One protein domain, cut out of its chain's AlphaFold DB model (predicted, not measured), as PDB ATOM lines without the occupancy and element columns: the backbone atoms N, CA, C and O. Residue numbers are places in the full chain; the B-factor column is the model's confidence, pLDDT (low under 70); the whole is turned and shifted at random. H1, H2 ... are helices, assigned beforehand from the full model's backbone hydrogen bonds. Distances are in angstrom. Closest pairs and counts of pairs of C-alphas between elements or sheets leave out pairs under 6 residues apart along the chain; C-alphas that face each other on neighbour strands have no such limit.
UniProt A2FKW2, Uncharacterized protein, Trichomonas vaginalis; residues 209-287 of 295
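Overview. This is residues 209 to 287 of the 295 residues of an uncharacterized protein of Trichomonas vaginalis (UniProt A2FKW2). Two long helices, H2 and H5, lie side by side and run the same way, and H1 folds back on H2 as a hairpin. The shorter H3 crosses the later part of H5, and H4 packs on its early part. The printed part has 79 residues, with five named helices in the order H1 to H5 and no named strand: the class is all helix. It is compact, with a radius of gyration of the C-alphas of 11.7 A and spans of 37 by 26 by 19 A.

Arrangement. H1, residues 209 to 221, touches residues 226 to 234 of H2, residues 224 to 241, at a shallow tilt of 31 degrees, opposite ways; the closest C-alphas, Leu 219 and Lys 227, are 5.9 A apart. H3, residues 243 to 251, touches H2 only at the corner, at Ile 238 and Ala 245, whose C-alphas are the closest at 5.1 A. H4, residues 254 to 264, touches residues 216 to 220 of H1 at a steep tilt of 51 degrees. Their closest C-alphas, Ser 220 and Asn 257, are 6.3 A apart. H5, residues 266 to 285, touches H2 with residues 268 to 276 at a shallow tilt of 29 degrees, the same way; the closest C-alphas, Ser 235 and Cys 272, are 5.0 A apart. H1 and H5 are apart. Every O i to N i+4 pair is within hydrogen-bond range in H3 and H5, against 7 of 9 in H1, 12 of 14 in H2 and 4 of 7 in H4.

Along the chain. H1 begins at C-alpha 209 (279.857, 28.922, 31.233). H2 is 26.1 A long and H5 28.9 A, ending at C-alpha 285 (277.148, 18.170, 51.668).

Size, cuts and confidence. The printed part has no cut, and the four links are tight. Residues 283, 284 and 287 have pLDDT under 70.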
ATOM      1  N   GLN A 209     280.275  28.031  30.139       81.69
ATOM      2  CA  GLN A 209     279.857  28.922  31.233       81.69
ATOM      3  C   GLN A 209     279.345  30.291  30.742       81.69
ATOM      4  O   GLN A 209     278.329  30.769  31.234       81.69
ATOM      5  N   GLY A 210     280.015  30.912  29.762       85.44
ATOM      6  CA  GLY A 210     279.586  32.203  29.207       85.44
ATOM      7  C   GLY A 210     278.225  32.145  28.504       85.44
ATOM      8  O   GLY A 210     277.389  33.011  28.731       85.44
ATOM      9  N   ILE A 211     277.975  31.093  27.718       87.94
ATOM     10  CA  ILE A 211     276.682  30.872  27.051       87.94
ATOM     11  C   ILE A 211     275.604  30.627  28.106       87.94
ATOM     12  O   ILE A 211     274.554  31.255  28.065       87.94
ATOM     13  N   TYR A 212     275.884  29.779  29.097       89.50
ATOM     14  CA  TYR A 212     274.936  29.493  30.171       89.50
ATOM     15  C   TYR A 212     274.509  30.750  30.942       89.50
ATOM     16  O   TYR A 212     273.320  30.969  31.166       89.50
ATOM     17  N   ILE A 213     275.471  31.606  31.301       88.38
ATOM     18  CA  ILE A 213     275.204  32.881  31.977       88.38
ATOM     19  C   ILE A 213     274.295  33.765  31.116       88.38
ATOM     20  O   ILE A 213     273.294  34.274  31.621       88.38
ATOM     21  N   ASN A 214     274.594  33.892  29.821       88.56
ATOM     22  CA  ASN A 214     273.776  34.670  28.890       88.56
ATOM     23  C   ASN A 214     272.340  34.134  28.800       88.56
ATOM     24  O   ASN A 214     271.398  34.923  28.813       88.56
ATOM     25  N   LEU A 215     272.151  32.809  28.772       89.88
ATOM     26  CA  LEU A 215     270.820  32.191  28.761       89.88
ATOM     27  C   LEU A 215     270.028  32.523  30.030       89.88
ATOM     28  O   LEU A 215     268.861  32.908  29.940       89.88
ATOM     29  N   CYS A 216     270.652  32.417  31.209       89.31
ATOM     30  CA  CYS A 216     270.004  32.773  32.471       89.31
ATOM     31  C   CYS A 216     269.613  34.258  32.521       89.31
ATOM     32  O   CYS A 216     268.509  34.588  32.949       89.31
ATOM     33  N   GLN A 217     270.488  35.150  32.051       88.12
ATOM     34  CA  GLN A 217     270.199  36.584  32.000       88.12
ATOM     35  C   GLN A 217     269.061  36.893  31.021       88.12
ATOM     36  O   GLN A 217     268.103  37.577  31.386       88.12
ATOM     37  N   TYR A 218     269.123  36.330  29.811       88.44
ATOM     38  CA  TYR A 218     268.133  36.560  28.761       88.44
ATOM     39  C   TYR A 218     266.739  36.045  29.134       88.44
ATOM     40  O   TYR A 218     265.746  36.695  28.806       88.44
ATOM     41  N   LEU A 219     266.638  34.950  29.900       90.31
ATOM     42  CA  LEU A 219     265.361  34.415  30.392       90.31
ATOM     43  C   LEU A 219     264.502  35.482  31.103       90.31
ATOM     44  O   LEU A 219     263.275  35.473  30.988       90.31
ATOM     45  N   SER A 220     265.143  36.426  31.799       84.44
ATOM     46  CA  SER A 220     264.470  37.490  32.556       84.44
ATOM     47  C   SER A 220     263.798  38.532  31.654       84.44
ATOM     48  O   SER A 220     262.746  39.069  32.000       84.44
ATOM     49  N   SER A 221     264.398  38.823  30.498       85.88
ATOM     50  CA  SER A 221     263.974  39.899  29.592       85.88
ATOM     51  C   SER A 221     263.313  39.409  28.304       85.88
ATOM     52  O   SER A 221     262.789  40.228  27.554       85.88
ATOM     53  N   CYS A 222     263.349  38.105  28.022       88.94
ATOM     54  CA  CYS A 222     262.798  37.547  26.792       88.94
ATOM     55  C   CYS A 222     261.251  37.552  26.770       88.94
ATOM     56  O   CYS A 222     260.602  37.516  27.827       88.94
ATOM     57  N   PRO A 223     260.636  37.562  25.572       90.00
ATOM     58  CA  PRO A 223     259.197  37.364  25.409       90.00
ATOM     59  C   PRO A 223     258.700  36.051  26.023       90.00
ATOM     60  O   PRO A 223     259.413  35.050  26.047       90.00
ATOM     61  N   SER A 224     257.436  36.011  26.457       89.56
ATOM     62  CA  SER A 224     256.850  34.828  27.113       89.56
ATOM     63  C   SER A 224     256.985  33.536  26.299       89.56
ATOM     64  O   SER A 224     257.188  32.481  26.891       89.56
ATOM     65  N   ILE A 225     256.926  33.616  24.964       89.19
ATOM     66  CA  ILE A 225     257.048  32.450  24.071       89.19
ATOM     67  C   ILE A 225     258.424  31.762  24.159       89.19
ATOM     68  O   ILE A 225     258.531  30.563  23.927       89.19
ATOM     69  N   LEU A 226     259.464  32.500  24.556       91.12
ATOM     70  CA  LEU A 226     260.837  32.008  24.691       91.12
ATOM     71  C   LEU A 226     261.145  31.431  26.076       91.12
ATOM     72  O   LEU A 226     262.111  30.685  26.232       91.12
ATOM     73  N   LYS A 227     260.335  31.749  27.092       91.06
ATOM     74  CA  LYS A 227     260.640  31.384  28.482       91.06
ATOM     75  C   LYS A 227     260.656  29.882  28.706       91.06
ATOM     76  O   LYS A 227     261.551  29.381  29.379       91.06
ATOM     77  N   GLU A 228     259.697  29.169  28.126       91.25
ATOM     78  CA  GLU A 228     259.621  27.716  28.246       91.25
ATOM     79  C   GLU A 228     260.839  27.003  27.629       91.25
ATOM     80  O   GLU A 228     261.532  26.307  28.378       91.25
ATOM     81  N   PRO A 229     261.176  27.183  26.333       92.56
ATOM     82  CA  PRO A 229     262.313  26.479  25.743       92.56
ATOM     83  C   PRO A 229     263.652  26.869  26.391       92.56
ATOM     84  O   PRO A 229     264.485  25.997  26.641       92.56
ATOM     85  N   LEU A 230     263.847  28.140  26.764       92.31
ATOM     86  CA  LEU A 230     265.045  28.567  27.497       92.31
ATOM     87  C   LEU A 230     265.153  27.902  28.872       92.31
ATOM     88  O   LEU A 230     266.226  27.430  29.254       92.31
ATOM     89  N   LEU A 231     264.046  27.821  29.614       91.94
ATOM     90  CA  LEU A 231     264.031  27.166  30.917       91.94
ATOM     91  C   LEU A 231     264.263  25.655  30.800       91.94
ATOM     92  O   LEU A 231     264.918  25.074  31.665       91.94
ATOM     93  N   MET A 232     263.786  25.016  29.727       91.50
ATOM     94  CA  MET A 232     264.092  23.612  29.440       91.50
ATOM     95  C   MET A 232     265.593  23.396  29.233       91.50
ATOM     96  O   MET A 232     266.162  22.514  29.878       91.50
ATOM     97  N   ILE A 233     266.247  24.222  28.409       91.38
ATOM     98  CA  ILE A 233     267.704  24.178  28.196       91.38
ATOM     99  C   ILE A 233     268.442  24.333  29.532       91.38
ATOM    100  O   ILE A 233     269.288  23.509  29.883       91.38
ATOM    101  N   ILE A 234     268.079  25.347  30.322       90.88
ATOM    102  CA  ILE A 234     268.694  25.607  31.629       90.88
ATOM    103  C   ILE A 234     268.509  24.418  32.585       90.88
ATOM    104  O   ILE A 234     269.458  24.013  33.257       90.88
ATOM    105  N   SER A 235     267.310  23.837  32.626       89.50
ATOM    106  CA  SER A 235     266.987  22.669  33.450       89.50
ATOM    107  C   SER A 235     267.814  21.442  33.053       89.50
ATOM    108  O   SER A 235     268.308  20.724  33.924       89.50
ATOM    109  N   HIS A 236     268.041  21.223  31.753       88.69
ATOM    110  CA  HIS A 236     268.922  20.157  31.273       88.69
ATOM    111  C   HIS A 236     270.373  20.350  31.725       88.69
ATOM    112  O   HIS A 236     270.984  19.398  32.207       88.69
ATOM    113  N   VAL A 237     270.897  21.576  31.661       89.25
ATOM    114  CA  VAL A 237     272.255  21.880  32.140       89.25
ATOM    115  C   VAL A 237     272.374  21.658  33.648       89.25
ATOM    116  O   VAL A 237     273.327  21.026  34.092       89.25
ATOM    117  N   ILE A 238     271.386  22.085  34.446       88.56
ATOM    118  CA  ILE A 238     271.364  21.826  35.899       88.56
ATOM    119  C   ILE A 238     271.383  20.325  36.188       88.56
ATOM    120  O   ILE A 238     272.097  19.876  37.082       88.56
ATOM    121  N   LYS A 239     270.618  19.531  35.431       86.25
ATOM    122  CA  LYS A 239     270.598  18.075  35.604       86.25
ATOM    123  C   LYS A 239     271.938  17.419  35.290       86.25
ATOM    124  O   LYS A 239     272.233  16.409  35.920       86.25
ATOM    125  N   ASN A 240     272.714  17.971  34.358       86.38
ATOM    126  CA  ASN A 240     274.010  17.426  33.970       86.38
ATOM    127  C   ASN A 240     275.161  17.893  34.877       86.38
ATOM    128  O   ASN A 240     275.921  17.074  35.387       86.38
ATOM    129  N   ASP A 241     275.273  19.202  35.098       85.12
ATOM    130  CA  ASP A 241     276.408  19.825  35.793       85.12
ATOM    131  C   ASP A 241     276.168  19.987  37.306       85.12
ATOM    132  O   ASP A 241     277.065  20.385  38.059       85.12
ATOM    133  N   GLY A 242     274.950  19.690  37.765       85.06
ATOM    134  CA  GLY A 242     274.562  19.689  39.169       85.06
ATOM    135  C   GLY A 242     274.754  21.052  39.832       85.06
ATOM    136  O   GLY A 242     274.269  22.085  39.363       85.06
ATOM    137  N   TYR A 243     275.465  21.057  40.960       82.19
ATOM    138  CA  TYR A 243     275.595  22.234  41.820       82.19
ATOM    139  C   TYR A 243     276.238  23.454  41.133       82.19
ATOM    140  O   TYR A 243     275.824  24.587  41.386       82.19
ATOM    141  N   LEU A 244     277.216  23.256  40.242       83.19
ATOM    142  CA  LEU A 244     277.893  24.375  39.582       83.19
ATOM    143  C   LEU A 244     276.924  25.175  38.700       83.19
ATOM    144  O   LEU A 244     276.914  26.406  38.752       83.19
ATOM    145  N   ALA A 245     276.078  24.479  37.937       85.38
ATOM    146  CA  ALA A 245     275.045  25.111  37.128       85.38
ATOM    147  C   ALA A 245     274.029  25.852  38.001       85.38
ATOM    148  O   ALA A 245     273.749  27.012  37.713       85.38
ATOM    149  N   ILE A 246     273.573  25.254  39.113       86.81
ATOM    150  CA  ILE A 246     272.687  25.937  40.075       86.81
ATOM    151  C   ILE A 246     273.285  27.252  40.539       86.81
ATOM    152  O   ILE A 246     272.595  28.271  40.546       86.81
ATOM    153  N   ARG A 247     274.550  27.227  40.972       83.44
ATOM    154  CA  ARG A 247     275.215  28.419  41.491       83.44
ATOM    155  C   ARG A 247     275.130  29.552  40.470       83.44
ATOM    156  O   ARG A 247     274.717  30.650  40.830       83.44
ATOM    157  N   TYR A 248     275.431  29.266  39.204       86.12
ATOM    158  CA  TYR A 248     275.305  30.252  38.136       86.12
ATOM    159  C   TYR A 248     273.855  30.674  37.873       86.12
ATOM    160  O   TYR A 248     273.623  31.864  37.681       86.12
ATOM    161  N   SER A 249     272.870  29.767  37.895       85.69
ATOM    162  CA  SER A 249     271.464  30.157  37.693       85.69
ATOM    163  C   SER A 249     270.976  31.106  38.791       85.69
ATOM    164  O   SER A 249     270.265  32.070  38.511       85.69
ATOM    165  N   VAL A 250     271.356  30.837  40.045       84.00
ATOM    166  CA  VAL A 250     270.977  31.653  41.206       84.00
ATOM    167  C   VAL A 250     271.695  33.001  41.186       84.00
ATOM    168  O   VAL A 250     271.040  34.021  41.372       84.00
ATOM    169  N   GLU A 251     273.003  33.028  40.902       85.44
ATOM    170  CA  GLU A 251     273.773  34.274  40.735       85.44
ATOM    171  C   GLU A 251     273.243  35.144  39.576       85.44
ATOM    172  O   GLU A 251     273.460  36.352  39.575       85.44
ATOM    173  N   ASN A 252     272.521  34.549  38.617       84.19
ATOM    174  CA  ASN A 252     271.875  35.237  37.494       84.19
ATOM    175  C   ASN A 252     270.341  35.281  37.622       84.19
ATOM    176  O   ASN A 252     269.629  35.297  36.620       84.19
ATOM    177  N   ASN A 253     269.835  35.330  38.858       82.69
ATOM    178  CA  ASN A 253     268.458  35.705  39.193       82.69
ATOM    179  C   ASN A 253     267.350  34.818  38.603       82.69
ATOM    180  O   ASN A 253     266.207  35.257  38.469       82.69
ATOM    181  N   ILE A 254     267.617  33.533  38.332       83.38
ATOM    182  CA  ILE A 254     266.556  32.618  37.871       83.38
ATOM    183  C   ILE A 254     265.381  32.549  38.861       83.38
ATOM    184  O   ILE A 254     264.226  32.411  38.460       83.38
ATOM    185  N   LEU A 255     265.675  32.696  40.159       81.06
ATOM    186  CA  LEU A 255     264.685  32.633  41.231       81.06
ATOM    187  C   LEU A 255     263.799  33.886  41.303       81.06
ATOM    188  O   LEU A 255     262.666  33.802  41.772       81.06
ATOM    189  N   GLU A 256     264.275  35.036  40.818       82.44
ATOM    190  CA  GLU A 256     263.481  36.273  40.793       82.44
ATOM    191  C   GLU A 256     262.341  36.190  39.763       82.44
ATOM    192  O   GLU A 256     261.301  36.823  39.931       82.44
ATOM    193  N   ASN A 257     262.492  35.339  38.743       78.69
ATOM    194  CA  ASN A 257     261.514  35.161  37.670       78.69
ATOM    195  C   ASN A 257     260.456  34.082  37.952       78.69
ATOM    196  O   ASN A 257     259.580  33.853  37.118       78.69
ATOM    197  N   LEU A 258     260.505  33.402  39.104       80.06
ATOM    198  CA  LEU A 258     259.689  32.204  39.348       80.06
ATOM    199  C   LEU A 258     258.188  32.436  39.237       80.06
ATOM    200  O   LEU A 258     257.491  31.577  38.708       80.06
ATOM    201  N   GLU A 259     257.675  33.568  39.721       83.06
ATOM    202  CA  GLU A 259     256.237  33.843  39.635       83.06
ATOM    203  C   GLU A 259     255.763  33.885  38.176       83.06
ATOM    204  O   GLU A 259     254.710  33.340  37.844       83.06
ATOM    205  N   ASP A 260     256.551  34.506  37.303       85.69
ATOM    206  CA  ASP A 260     256.238  34.599  35.885       85.69
ATOM    207  C   ASP A 260     256.439  33.259  35.167       85.69
ATOM    208  O   ASP A 260     255.559  32.807  34.435       85.69
ATOM    209  N   LEU A 261     257.533  32.551  35.459       87.44
ATOM    210  CA  LEU A 261     257.802  31.226  34.895       87.44
ATOM    211  C   LEU A 261     256.718  30.207  35.280       87.44
ATOM    212  O   LEU A 261     256.263  29.453  34.421       87.44
ATOM    213  N   ILE A 262     256.223  30.231  36.523       88.06
ATOM    214  CA  ILE A 262     255.110  29.375  36.967       88.06
ATOM    215  C   ILE A 262     253.820  29.700  36.202       88.06
ATOM    216  O   ILE A 262     253.055  28.785  35.896       88.06
ATOM    217  N   LYS A 263     253.559  30.975  35.882       86.62
ATOM    218  CA  LYS A 263     252.372  31.372  35.105       86.62
ATOM    219  C   LYS A 263     252.456  30.910  33.652       86.62
ATOM    220  O   LYS A 263     251.437  30.499  33.104       86.62
ATOM    221  N   VAL A 264     253.641  30.988  33.044       86.25
ATOM    222  CA  VAL A 264     253.851  30.667  31.623       86.25
ATOM    223  C   VAL A 264     254.039  29.163  31.398       86.25
ATOM    224  O   VAL A 264     253.384  28.589  30.536       86.25
ATOM    225  N   CYS A 265     254.900  28.509  32.182       86.75
ATOM    226  CA  CYS A 265     255.329  27.121  31.977       86.75
ATOM    227  C   CYS A 265     255.484  26.359  33.317       86.75
ATOM    228  O   CYS A 265     256.593  25.990  33.729       86.75
ATOM    229  N   PRO A 266     254.378  26.082  34.037       89.06
ATOM    230  CA  PRO A 266     254.423  25.555  35.405       89.06
ATOM    231  C   PRO A 266     255.146  24.209  35.519       89.06
ATOM    232  O   PRO A 266     255.931  24.014  36.443       89.06
ATOM    233  N   SER A 267     254.926  23.280  34.582       88.75
ATOM    234  CA  SER A 267     255.524  21.938  34.649       88.75
ATOM    235  C   SER A 267     257.050  21.965  34.500       88.75
ATOM    236  O   SER A 267     257.753  21.302  35.268       88.75
ATOM    237  N   VAL A 268     257.569  22.755  33.553       86.69
ATOM    238  CA  VAL A 268     259.017  22.922  33.345       86.69
ATOM    239  C   VAL A 268     259.636  23.650  34.537       86.69
ATOM    240  O   VAL A 268     260.684  23.238  35.037       86.69
ATOM    241  N   THR A 269     258.945  24.666  35.057       88.50
ATOM    242  CA  THR A 269     259.398  25.431  36.224       88.50
ATOM    243  C   THR A 269     259.510  24.572  37.475       88.50
ATOM    244  O   THR A 269     260.535  24.616  38.152       88.50
ATOM    245  N   ILE A 270     258.508  23.734  37.755       87.88
ATOM    246  CA  ILE A 270     258.550  22.790  38.880       87.88
ATOM    247  C   ILE A 270     259.732  21.827  38.725       87.88
ATOM    248  O   ILE A 270     260.512  21.677  39.657       87.88
ATOM    249  N   THR A 271     259.933  21.259  37.533       86.81
ATOM    250  CA  THR A 271     261.057  20.342  37.263       86.81
ATOM    251  C   THR A 271     262.420  21.016  37.477       86.81
ATOM    252  O   THR A 271     263.355  20.413  38.015       86.81
ATOM    253  N   CYS A 272     262.551  22.277  37.055       86.31
ATOM    254  CA  CYS A 272     263.760  23.066  37.271       86.31
ATOM    255  C   CYS A 272     263.987  23.329  38.768       86.31
ATOM    256  O   CYS A 272     265.098  23.145  39.259       86.31
ATOM    257  N   LEU A 273     262.938  23.704  39.507       86.94
ATOM    258  CA  LEU A 273     263.000  23.936  40.951       86.94
ATOM    259  C   LEU A 273     263.370  22.674  41.729       86.94
ATOM    260  O   LEU A 273     264.225  22.740  42.606       86.94
ATOM    261  N   GLU A 274     262.773  21.529  41.405       86.12
ATOM    262  CA  GLU A 274     263.125  20.240  42.011       86.12
ATOM    263  C   GLU A 274     264.613  19.932  41.825       86.12
ATOM    264  O   GLU A 274     265.291  19.568  42.786       86.12
ATOM    265  N   SER A 275     265.140  20.174  40.620       84.56
ATOM    266  CA  SER A 275     266.565  20.005  40.322       84.56
ATOM    267  C   SER A 275     267.422  20.983  41.138       84.56
ATOM    268  O   SER A 275     268.424  20.581  41.728       84.56
ATOM    269  N   ILE A 276     266.997  22.248  41.252       84.31
ATOM    270  CA  ILE A 276     267.671  23.251  42.087       84.31
ATOM    271  C   ILE A 276     267.714  22.800  43.553       84.31
ATOM    272  O   ILE A 276     268.774  22.816  44.179       84.31
ATOM    273  N   PHE A 277     266.594  22.366  44.126       82.94
ATOM    274  CA  PHE A 277     266.563  21.906  45.514       82.94
ATOM    275  C   PHE A 277     267.420  20.654  45.722       82.94
ATOM    276  O   PHE A 277     268.161  20.580  46.703       82.94
ATOM    277  N   GLN A 278     267.368  19.706  44.783       84.00
ATOM    278  CA  GLN A 278     268.146  18.474  44.837       84.00
ATOM    279  C   GLN A 278     269.655  18.752  44.861       84.00
ATOM    280  O   GLN A 278     270.332  18.295  45.784       84.00
ATOM    281  N   TYR A 279     270.197  19.518  43.904       81.38
ATOM    282  CA  TYR A 279     271.651  19.736  43.861       81.38
ATOM    283  C   TYR A 279     272.137  20.862  44.789       81.38
ATOM    284  O   TYR A 279     273.321  20.914  45.117       81.38
ATOM    285  N   SER A 280     271.247  21.711  45.317       75.94
ATOM    286  CA  SER A 280     271.596  22.609  46.435       75.94
ATOM    287  C   SER A 280     271.915  21.819  47.707       75.94
ATOM    288  O   SER A 280     272.855  22.156  48.426       75.94
ATOM    289  N   ALA A 281     271.176  20.737  47.977       73.12
ATOM    290  CA  ALA A 281     271.504  19.839  49.081       73.12
ATOM    291  C   ALA A 281     272.878  19.180  48.870       73.12
ATOM    292  O   ALA A 281     273.663  19.078  49.808       73.12
ATOM    293  N   GLU A 282     273.208  18.801  47.635       72.81
ATOM    294  CA  GLU A 282     274.530  18.268  47.296       72.81
ATOM    295  C   GLU A 282     275.663  19.277  47.553       72.81
ATOM    296  O   GLU A 282     276.651  18.918  48.193       72.81
ATOM    297  N   GLY A 283     275.512  20.539  47.135       68.38
ATOM    298  CA  GLY A 283     276.495  21.596  47.412       68.38
ATOM    299  C   GLY A 283     276.693  21.867  48.909       68.38
ATOM    300  O   GLY A 283     277.804  22.164  49.350       68.38
ATOM    301  N   PHE A 284     275.641  21.700  49.717       67.88
ATOM    302  CA  PHE A 284     275.744  21.739  51.177       67.88
ATOM    303  C   PHE A 284     276.570  20.566  51.730       67.88
ATOM    304  O   PHE A 284     277.455  20.783  52.553       67.88
ATOM    305  N   PHE A 285     276.354  19.337  51.249       70.25
ATOM    306  CA  PHE A 285     277.148  18.170  51.668       70.25
ATOM    307  C   PHE A 285     278.607  18.200  51.187       70.25
ATOM    308  O   PHE A 285     279.443  17.489  51.741       70.25
ATOM    309  N   ARG A 286     278.915  19.006  50.166       70.31
ATOM    310  CA  ARG A 286     280.270  19.218  49.635       70.31
ATOM    311  C   ARG A 286     281.022  20.381  50.304       70.31
ATOM    312  O   ARG A 286     282.125  20.695  49.871       70.31
ATOM    313  N   ASP A 287     280.448  21.013  51.334       68.50
ATOM    314  CA  ASP A 287     280.966  22.227  51.998       68.50
ATOM    315  C   ASP A 287     281.123  23.450  51.063       68.50
ATOM    316  O   ASP A 287     281.801  24.429  51.392       68.50
TER     317      ASP A 287